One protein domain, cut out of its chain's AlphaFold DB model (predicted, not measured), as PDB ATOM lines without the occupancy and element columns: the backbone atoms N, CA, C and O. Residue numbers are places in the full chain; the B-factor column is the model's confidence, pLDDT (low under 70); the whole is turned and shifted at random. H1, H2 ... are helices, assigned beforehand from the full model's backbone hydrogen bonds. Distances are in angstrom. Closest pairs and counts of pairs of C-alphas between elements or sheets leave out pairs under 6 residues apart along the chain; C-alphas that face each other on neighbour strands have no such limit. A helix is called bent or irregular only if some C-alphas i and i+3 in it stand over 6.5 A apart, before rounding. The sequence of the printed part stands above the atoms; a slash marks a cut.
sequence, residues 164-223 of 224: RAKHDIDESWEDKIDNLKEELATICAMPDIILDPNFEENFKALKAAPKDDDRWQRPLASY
ATOM      1  N   ARG A 164       4.539 -42.185  15.308       89.25
ATOM      2  CA  ARG A 164       3.300 -42.698  15.920       89.25
ATOM      3  C   ARG A 164       2.049 -42.016  15.372       89.25
ATOM      4  O   ARG A 164       1.100 -42.712  15.043       89.25
ATOM      5  N   ALA A 165       2.072 -40.688  15.287       87.38
ATOM      6  CA  ALA A 165       0.966 -39.898  14.759       87.38
ATOM      7  C   ALA A 165       0.708 -40.193  13.280       87.38
ATOM      8  O   ALA A 165      -0.441 -40.376  12.898       87.38
ATOM      9  N   LYS A 166       1.771 -40.268  12.469       90.00
ATOM     10  CA  LYS A 166       1.645 -40.584  11.044       90.00
ATOM     11  C   LYS A 166       1.000 -41.957  10.839       90.00
ATOM     12  O   LYS A 166      -0.016 -42.061  10.170       90.00
ATOM     13  N   HIS A 167       1.524 -42.969  11.525       89.44
ATOM     14  CA  HIS A 167       1.003 -44.330  11.448       89.44
ATOM     15  C   HIS A 167      -0.457 -44.454  11.918       89.44
ATOM     16  O   HIS A 167      -1.227 -45.175  11.300       89.44
ATOM     17  N   ASP A 168      -0.862 -43.744  12.979       86.81
ATOM     18  CA  ASP A 168      -2.268 -43.740  13.408       86.81
ATOM     19  C   ASP A 168      -3.190 -43.053  12.389       86.81
ATOM     20  O   ASP A 168      -4.301 -43.522  12.168       86.81
ATOM     21  N   ILE A 169      -2.749 -41.976  11.733       86.88
ATOM     22  CA  ILE A 169      -3.525 -41.346  10.652       86.88
ATOM     23  C   ILE A 169      -3.718 -42.326   9.492       86.88
ATOM     24  O   ILE A 169      -4.848 -42.491   9.031       86.88
ATOM     25  N   ASP A 170      -2.654 -43.014   9.082       85.50
ATOM     26  CA  ASP A 170      -2.718 -43.982   7.990       85.50
ATOM     27  C   ASP A 170      -3.687 -45.139   8.322       85.50
ATOM     28  O   ASP A 170      -4.573 -45.443   7.528       85.50
ATOM     29  N   GLU A 171      -3.599 -45.735   9.521       83.62
ATOM     30  CA  GLU A 171      -4.455 -46.872   9.920       83.62
ATOM     31  C   GLU A 171      -5.898 -46.480  10.293       83.62
ATOM     32  O   GLU A 171      -6.840 -47.263  10.130       83.62
ATOM     33  N   SER A 172      -6.104 -45.299  10.881       82.31
ATOM     34  CA  SER A 172      -7.391 -44.945  11.494       82.31
ATOM     35  C   SER A 172      -8.222 -43.977  10.665       82.31
ATOM     36  O   SER A 172      -9.453 -44.047  10.765       82.31
ATOM     37  N   TRP A 173      -7.587 -43.075   9.911       83.12
ATOM     38  CA  TRP A 173      -8.255 -42.022   9.150       83.12
ATOM     39  C   TRP A 173      -8.299 -42.342   7.662       83.12
ATOM     40  O   TRP A 173      -9.397 -42.434   7.115       83.12
ATOM     41  N   GLU A 174      -7.150 -42.560   7.021       80.19
ATOM     42  CA  GLU A 174      -7.091 -42.777   5.567       80.19
ATOM     43  C   GLU A 174      -7.887 -44.024   5.146       80.19
ATOM     44  O   GLU A 174      -8.650 -43.978   4.183       80.19
ATOM     45  N   ASP A 175      -7.864 -45.086   5.954       81.00
ATOM     46  CA  ASP A 175      -8.670 -46.292   5.723       81.00
ATOM     47  C   ASP A 175     -10.197 -46.076   5.839       81.00
ATOM     48  O   ASP A 175     -10.991 -46.918   5.407       81.00
ATOM     49  N   LYS A 176     -10.650 -44.973   6.456       83.81
ATOM     50  CA  LYS A 176     -12.072 -44.732   6.781       83.81
ATOM     51  C   LYS A 176     -12.658 -43.474   6.151       83.81
ATOM     52  O   LYS A 176     -13.885 -43.355   6.100       83.81
ATOM     53  N   ILE A 177     -11.819 -42.546   5.696       85.19
ATOM     54  CA  ILE A 177     -12.239 -41.212   5.263       85.19
ATOM     55  C   ILE A 177     -13.232 -41.269   4.101       85.19
ATOM     56  O   ILE A 177     -14.185 -40.494   4.086       85.19
ATOM     57  N   ASP A 178     -13.066 -42.200   3.162       86.38
ATOM     58  CA  ASP A 178     -13.947 -42.302   1.997       86.38
ATOM     59  C   ASP A 178     -15.367 -42.719   2.394       86.38
ATOM     60  O   ASP A 178     -16.335 -42.070   1.998       86.38
ATOM     61  N   ASN A 179     -15.496 -43.707   3.286       87.19
ATOM     62  CA  ASN A 179     -16.795 -44.108   3.831       87.19
ATOM     63  C   ASN A 179     -17.464 -42.949   4.590       87.19
ATOM     64  O   ASN A 179     -18.660 -42.703   4.432       87.19
ATOM     65  N   LEU A 180     -16.691 -42.207   5.392       86.75
ATOM     66  CA  LEU A 180     -17.197 -41.054   6.139       86.75
ATOM     67  C   LEU A 180     -17.641 -39.914   5.206       86.75
ATOM     68  O   LEU A 180     -18.681 -39.295   5.437       86.75
ATOM     69  N   LYS A 181     -16.882 -39.644   4.136       87.50
ATOM     70  CA  LYS A 181     -17.238 -38.653   3.110       87.50
ATOM     71  C   LYS A 181     -18.543 -39.021   2.415       87.50
ATOM     72  O   LYS A 181     -19.390 -38.147   2.262       87.50
ATOM     73  N   GLU A 182     -18.732 -40.283   2.031       87.94
ATOM     74  CA  GLU A 182     -19.970 -40.749   1.389       87.94
ATOM     75  C   GLU A 182     -21.193 -40.607   2.307       87.94
ATOM     76  O   GLU A 182     -22.255 -40.134   1.880       87.94
ATOM     77  N   GLU A 183     -21.042 -40.967   3.584       89.38
ATOM     78  CA  GLU A 183     -22.105 -40.828   4.578       89.38
ATOM     79  C   GLU A 183     -22.488 -39.354   4.780       89.38
ATOM     80  O   GLU A 183     -23.665 -38.989   4.680       89.38
ATOM     81  N   LEU A 184     -21.499 -38.477   4.985       88.56
ATOM     82  CA  LEU A 184     -21.737 -37.045   5.171       88.56
ATOM     83  C   LEU A 184     -22.284 -36.376   3.909       88.56
ATOM     84  O   LEU A 184     -23.199 -35.557   4.005       88.56
ATOM     85  N   ALA A 185     -21.792 -36.745   2.728       89.94
ATOM     86  CA  ALA A 185     -22.309 -36.245   1.460       89.94
ATOM     87  C   ALA A 185     -23.800 -36.566   1.294       89.94
ATOM     88  O   ALA A 185     -24.579 -35.712   0.856       89.94
ATOM     89  N   THR A 186     -24.206 -37.770   1.707       90.44
ATOM     90  CA  THR A 186     -25.599 -38.223   1.680       90.44
ATOM     91  C   THR A 186     -26.462 -37.458   2.685       90.44
ATOM     92  O   THR A 186     -27.525 -36.954   2.321       90.44
ATOM     93  N   ILE A 187     -26.011 -37.334   3.938       91.00
ATOM     94  CA  ILE A 187     -26.768 -36.675   5.016       91.00
ATOM     95  C   ILE A 187     -26.905 -35.170   4.763       91.00
ATOM     96  O   ILE A 187     -27.985 -34.603   4.935       91.00
ATOM     97  N   CYS A 188     -25.818 -34.516   4.359       89.38
ATOM     98  CA  CYS A 188     -25.772 -33.070   4.167       89.38
ATOM     99  C   CYS A 188     -26.235 -32.630   2.772       89.38
ATOM    100  O   CYS A 188     -26.323 -31.429   2.528       89.38
ATOM    101  N   ALA A 189     -26.532 -33.573   1.868       90.00
ATOM    102  CA  ALA A 189     -26.802 -33.312   0.453       90.00
ATOM    103  C   ALA A 189     -25.691 -32.471  -0.215       90.00
ATOM    104  O   ALA A 189     -25.956 -31.576  -1.020       90.00
ATOM    105  N   MET A 190     -24.437 -32.762   0.144       88.56
ATOM    106  CA  MET A 190     -23.237 -32.061  -0.316       88.56
ATOM    107  C   MET A 190     -22.253 -33.073  -0.917       88.56
ATOM    108  O   MET A 190     -21.398 -33.581  -0.195       88.56
ATOM    109  N   PRO A 191     -22.357 -33.382  -2.223       82.12
ATOM    110  CA  PRO A 191     -21.547 -34.424  -2.860       82.12
ATOM    111  C   PRO A 191     -20.042 -34.123  -2.855       82.12
ATOM    112  O   PRO A 191     -19.240 -35.047  -2.838       82.12
ATOM    113  N   ASP A 192     -19.666 -32.843  -2.807       85.62
ATOM    114  CA  ASP A 192     -18.274 -32.389  -2.875       85.62
ATOM    115  C   ASP A 192     -17.726 -31.978  -1.494       85.62
ATOM    116  O   ASP A 192     -16.952 -31.024  -1.378       85.62
ATOM    117  N   ILE A 193     -18.170 -32.636  -0.415       86.00
ATOM    118  CA  ILE A 193     -17.689 -32.328   0.937       86.00
ATOM    119  C   ILE A 193     -16.197 -32.670   1.075       86.00
ATOM    120  O   ILE A 193     -15.754 -33.782   0.789       86.00
ATOM    121  N   ILE A 194     -15.413 -31.696   1.537       85.38
ATOM    122  CA  ILE A 194     -13.987 -31.861   1.826       85.38
ATOM    123  C   ILE A 194     -13.824 -31.915   3.341       85.38
ATOM    124  O   ILE A 194     -14.216 -30.984   4.044       85.38
ATOM    125  N   LEU A 195     -13.245 -33.009   3.831       83.94
ATOM    126  CA  LEU A 195     -12.857 -33.159   5.227       83.94
ATOM    127  C   LEU A 195     -11.367 -32.847   5.335       83.94
ATOM    128  O   LEU A 195     -10.546 -33.608   4.830       83.94
ATOM    129  N   ASP A 196     -11.047 -31.714   5.955       85.75
ATOM    130  CA  ASP A 196      -9.676 -31.312   6.260       85.75
ATOM    131  C   ASP A 196      -9.468 -31.325   7.784       85.75
ATOM    132  O   ASP A 196      -9.875 -30.386   8.480       85.75
ATOM    133  N   PRO A 197      -8.865 -32.393   8.326       84.00
ATOM    134  CA  PRO A 197      -8.641 -32.534   9.758       84.00
ATOM    135  C   PRO A 197      -7.523 -31.628  10.295       84.00
ATOM    136  O   PRO A 197      -7.336 -31.595  11.509       84.00
ATOM    137  N   ASN A 198      -6.786 -30.882   9.451       89.31
ATOM    138  CA  ASN A 198      -5.691 -29.992   9.874       89.31
ATOM    139  C   ASN A 198      -4.677 -30.692  10.814       89.31
ATOM    140  O   ASN A 198      -4.330 -30.183  11.885       89.31
ATOM    141  N   PHE A 199      -4.256 -31.918  10.462       88.38
ATOM    142  CA  PHE A 199      -3.455 -32.788  11.339       88.38
ATOM    143  C   PHE A 199      -2.163 -32.134  11.837       88.38
ATOM    144  O   PHE A 199      -1.825 -32.265  13.012       88.38
ATOM    145  N   GLU A 200      -1.451 -31.418  10.970       87.94
ATOM    146  CA  GLU A 200      -0.181 -30.765  11.300       87.94
ATOM    147  C   GLU A 200      -0.369 -29.614  12.299       87.94
ATOM    148  O   GLU A 200       0.346 -29.521  13.301       87.94
ATOM    149  N   GLU A 201      -1.355 -28.746  12.070       87.56
ATOM    150  CA  GLU A 201      -1.701 -27.641  12.963       87.56
ATOM    151  C   GLU A 201      -2.139 -28.164  14.332       87.56
ATOM    152  O   GLU A 201      -1.671 -27.681  15.370       87.56
ATOM    153  N   ASN A 202      -2.993 -29.188  14.336       87.00
ATOM    154  CA  ASN A 202      -3.491 -29.808  15.556       87.00
ATOM    155  C   ASN A 202      -2.378 -30.522  16.324       87.00
ATOM    156  O   ASN A 202      -2.260 -30.346  17.539       87.00
ATOM    157  N   PHE A 203      -1.499 -31.253  15.638       87.38
ATOM    158  CA  PHE A 203      -0.330 -31.880  16.249       87.38
ATOM    159  C   PHE A 203       0.597 -30.839  16.887       87.38
ATOM    160  O   PHE A 203       0.989 -30.994  18.046       87.38
ATOM    161  N   LYS A 204       0.902 -29.741  16.182       87.25
ATOM    162  CA  LYS A 204       1.721 -28.637  16.715       87.25
ATOM    163  C   LYS A 204       1.087 -28.006  17.953       87.25
ATOM    164  O   LYS A 204       1.778 -27.798  18.951       87.25
ATOM    165  N   ALA A 205      -0.220 -27.743  17.919       86.19
ATOM    166  CA  ALA A 205      -0.949 -27.182  19.054       86.19
ATOM    167  C   ALA A 205      -0.951 -28.132  20.266       86.19
ATOM    168  O   ALA A 205      -0.719 -27.697  21.396       86.19
ATOM    169  N   LEU A 206      -1.159 -29.432  20.038       84.19
ATOM    170  CA  LEU A 206      -1.160 -30.452  21.090       84.19
ATOM    171  C   LEU A 206       0.229 -30.662  21.698       84.19
ATOM    172  O   LEU A 206       0.323 -30.805  22.916       84.19
ATOM    173  N   LYS A 207       1.286 -30.620  20.879       83.06
ATOM    174  CA  LYS A 207       2.686 -30.736  21.313       83.06
ATOM    175  C   LYS A 207       3.162 -29.520  22.117       83.06
ATOM    176  O   LYS A 207       4.002 -29.663  22.996       83.06
ATOM    177  N   ALA A 208       2.627 -28.329  21.841       83.31
ATOM    178  CA  ALA A 208       2.959 -27.103  22.571       83.31
ATOM    179  C   ALA A 208       2.194 -26.939  23.901       83.31
ATOM    180  O   ALA A 208       2.535 -26.070  24.708       83.31
ATOM    181  N   ALA A 209       1.143 -27.729  24.135       80.00
ATOM    182  CA  ALA A 209       0.312 -27.613  25.325       80.00
ATOM    183  C   ALA A 209       1.017 -28.178  26.579       80.00
ATOM    184  O   ALA A 209       1.675 -29.214  26.492       80.00
ATOM    185  N   PRO A 210       0.840 -27.575  27.773       68.19
ATOM    186  CA  PRO A 210       1.350 -28.147  29.018       68.19
ATOM    187  C   PRO A 210       0.603 -29.449  29.325       68.19
ATOM    188  O   PRO A 210      -0.596 -29.411  29.615       68.19
ATOM    189  N   LYS A 211       1.277 -30.598  29.232       65.00
ATOM    190  CA  LYS A 211       0.685 -31.919  29.493       65.00
ATOM    191  C   LYS A 211       1.685 -32.867  30.151       65.00
ATOM    192  O   LYS A 211       2.892 -32.690  30.016       65.00
ATOM    193  N   ASP A 212       1.144 -33.874  30.836       59.94
ATOM    194  CA  ASP A 212       1.918 -34.866  31.589       59.94
ATOM    195  C   ASP A 212       2.599 -35.923  30.690       59.94
ATOM    196  O   ASP A 212       3.583 -36.518  31.128       59.94
ATOM    197  N   ASP A 213       2.124 -36.160  29.450       67.38
ATOM    198  CA  ASP A 213       2.770 -37.064  28.477       67.38
ATOM    199  C   ASP A 213       2.276 -36.937  27.010       67.38
ATOM    200  O   ASP A 213       1.287 -36.266  26.705       67.38
ATOM    201  N   ASP A 214       2.968 -37.654  26.109       72.25
ATOM    202  CA  ASP A 214       2.735 -37.731  24.657       72.25
ATOM    203  C   ASP A 214       1.825 -38.897  24.203       72.25
ATOM    204  O   ASP A 214       1.809 -39.274  23.026       72.25
ATOM    205  N   ARG A 215       1.034 -39.514  25.097       71.94
ATOM    206  CA  ARG A 215       0.178 -40.666  24.726       71.94
ATOM    207  C   ARG A 215      -0.923 -40.315  23.724       71.94
ATOM    208  O   ARG A 215      -1.406 -41.214  23.040       71.94
ATOM    209  N   TRP A 216      -1.280 -39.037  23.603       74.50
ATOM    210  CA  TRP A 216      -2.268 -38.509  22.654       74.50
ATOM    211  C   TRP A 216      -1.891 -38.714  21.180       74.50
ATOM    212  O   TRP A 216      -2.755 -38.600  20.320       74.50
ATOM    213  N   GLN A 217      -0.629 -39.031  20.879       76.12
ATOM    214  CA  GLN A 217      -0.186 -39.278  19.504       76.12
ATOM    215  C   GLN A 217      -0.674 -40.626  18.951       76.12
ATOM    216  O   GLN A 217      -0.698 -40.803  17.742       76.12
ATOM    217  N   ARG A 218      -1.023 -41.592  19.820       67.75
ATOM    218  CA  ARG A 218      -1.525 -42.919  19.407       67.75
ATOM    219  C   ARG A 218      -2.985 -42.922  18.937       67.75
ATOM    220  O   ARG A 218      -3.300 -43.823  18.181       67.75
ATOM    221  N   PRO A 219      -3.863 -42.029  19.433       73.25
ATOM    222  CA  PRO A 219      -5.221 -41.872  18.919       73.25
ATOM    223  C   PRO A 219      -5.413 -40.519  18.212       73.25
ATOM    224  O   PRO A 219      -6.515 -39.974  18.264       73.25
ATOM    225  N   LEU A 220      -4.369 -39.925  17.623       74.31
ATOM    226  CA  LEU A 220      -4.448 -38.589  17.022       74.31
ATOM    227  C   LEU A 220      -5.602 -38.479  16.018       74.31
ATOM    228  O   LEU A 220      -6.354 -37.509  16.078       74.31
ATOM    229  N   ALA A 221      -5.782 -39.491  15.171       65.06
ATOM    230  CA  ALA A 221      -6.868 -39.566  14.199       65.06
ATOM    231  C   ALA A 221      -8.261 -39.633  14.844       65.06
ATOM    232  O   ALA A 221      -9.242 -39.251  14.228       65.06
ATOM    233  N   SER A 222      -8.365 -40.129  16.079       61.19
ATOM    234  CA  SER A 222      -9.637 -40.220  16.812       61.19
ATOM    235  C   SER A 222      -9.956 -38.987  17.664       61.19
ATOM    236  O   SER A 222     -11.075 -38.858  18.161       61.19
ATOM    237  N   TYR A 223      -8.976 -38.104  17.879       57.28
ATOM    238  CA  TYR A 223      -9.161 -36.845  18.605       57.28
ATOM    239  C   TYR A 223      -9.605 -35.685  17.708       57.28
ATOM    240  O   TYR A 223      -9.934 -34.620  18.239       57.28
TER     241      TYR A 223
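What this domain is: This is residues 164 to 223 of the 224 residues of an uncharacterized protein of Moniliophthora perniciosa (strain FA553 / isolate CP02) (UniProt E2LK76). Picture a loose, drawn-out loop: the long bent helix H1 makes one long side, and the chain folds back along the other side through residues 189 to 198 into the shorter helix H2. After H2 a tail without a named element, residues 209 to 223, swings round and folds back toward the first arm of H1, while residues 208 to 213 stick out at one end. The printed part has 60 residues with two named helices, H1 then H2, and no named strand; its class is all helix. It is loose, with a radius of gyration of the C-alphas of 13.8 A, and spans 42 by 19 by 14 A.

Where its parts are: Find C-alpha 164 at (3.300, -42.698, 15.920), where H1, residues 164 to 188, begins. By its hydrogen bonds it was assigned as one helix, but it is bent: C-alphas 175 and 178 are 7.6 A apart. Its arm H1a, residues 164 to 175, is 16.1 A long and irregular, with C-alphas 171 and 174 6.53 A apart. Its arm H1b, residues 178 to 188, is 15.2 A long. H2, residues 199 to 208, runs 14.1 A to C-alpha 208 at (2.959, -27.103, 22.571).

How they stand to each other: At the bend, H1a and H1b stand at a steep tilt of 59 degrees. Look next at H1a and H2, which are near each other, with 6 pairs of C-alphas within 10 A. H1b and H2 are apart. In H1b and H2 every O i to N i+4 pair is within hydrogen-bond range; in H1a 6 of 8 are.

The domain as a whole: The two C-alphas farthest apart are those of Ala 189 and Asp 212, 42.4 A. The printed part has no cut, and the link from H1 to H2, 10 residues, is short. Mean pLDDT of the printed part is 82.1; look for values under 70 at residues 210 to 213, 218 and 221 to 223.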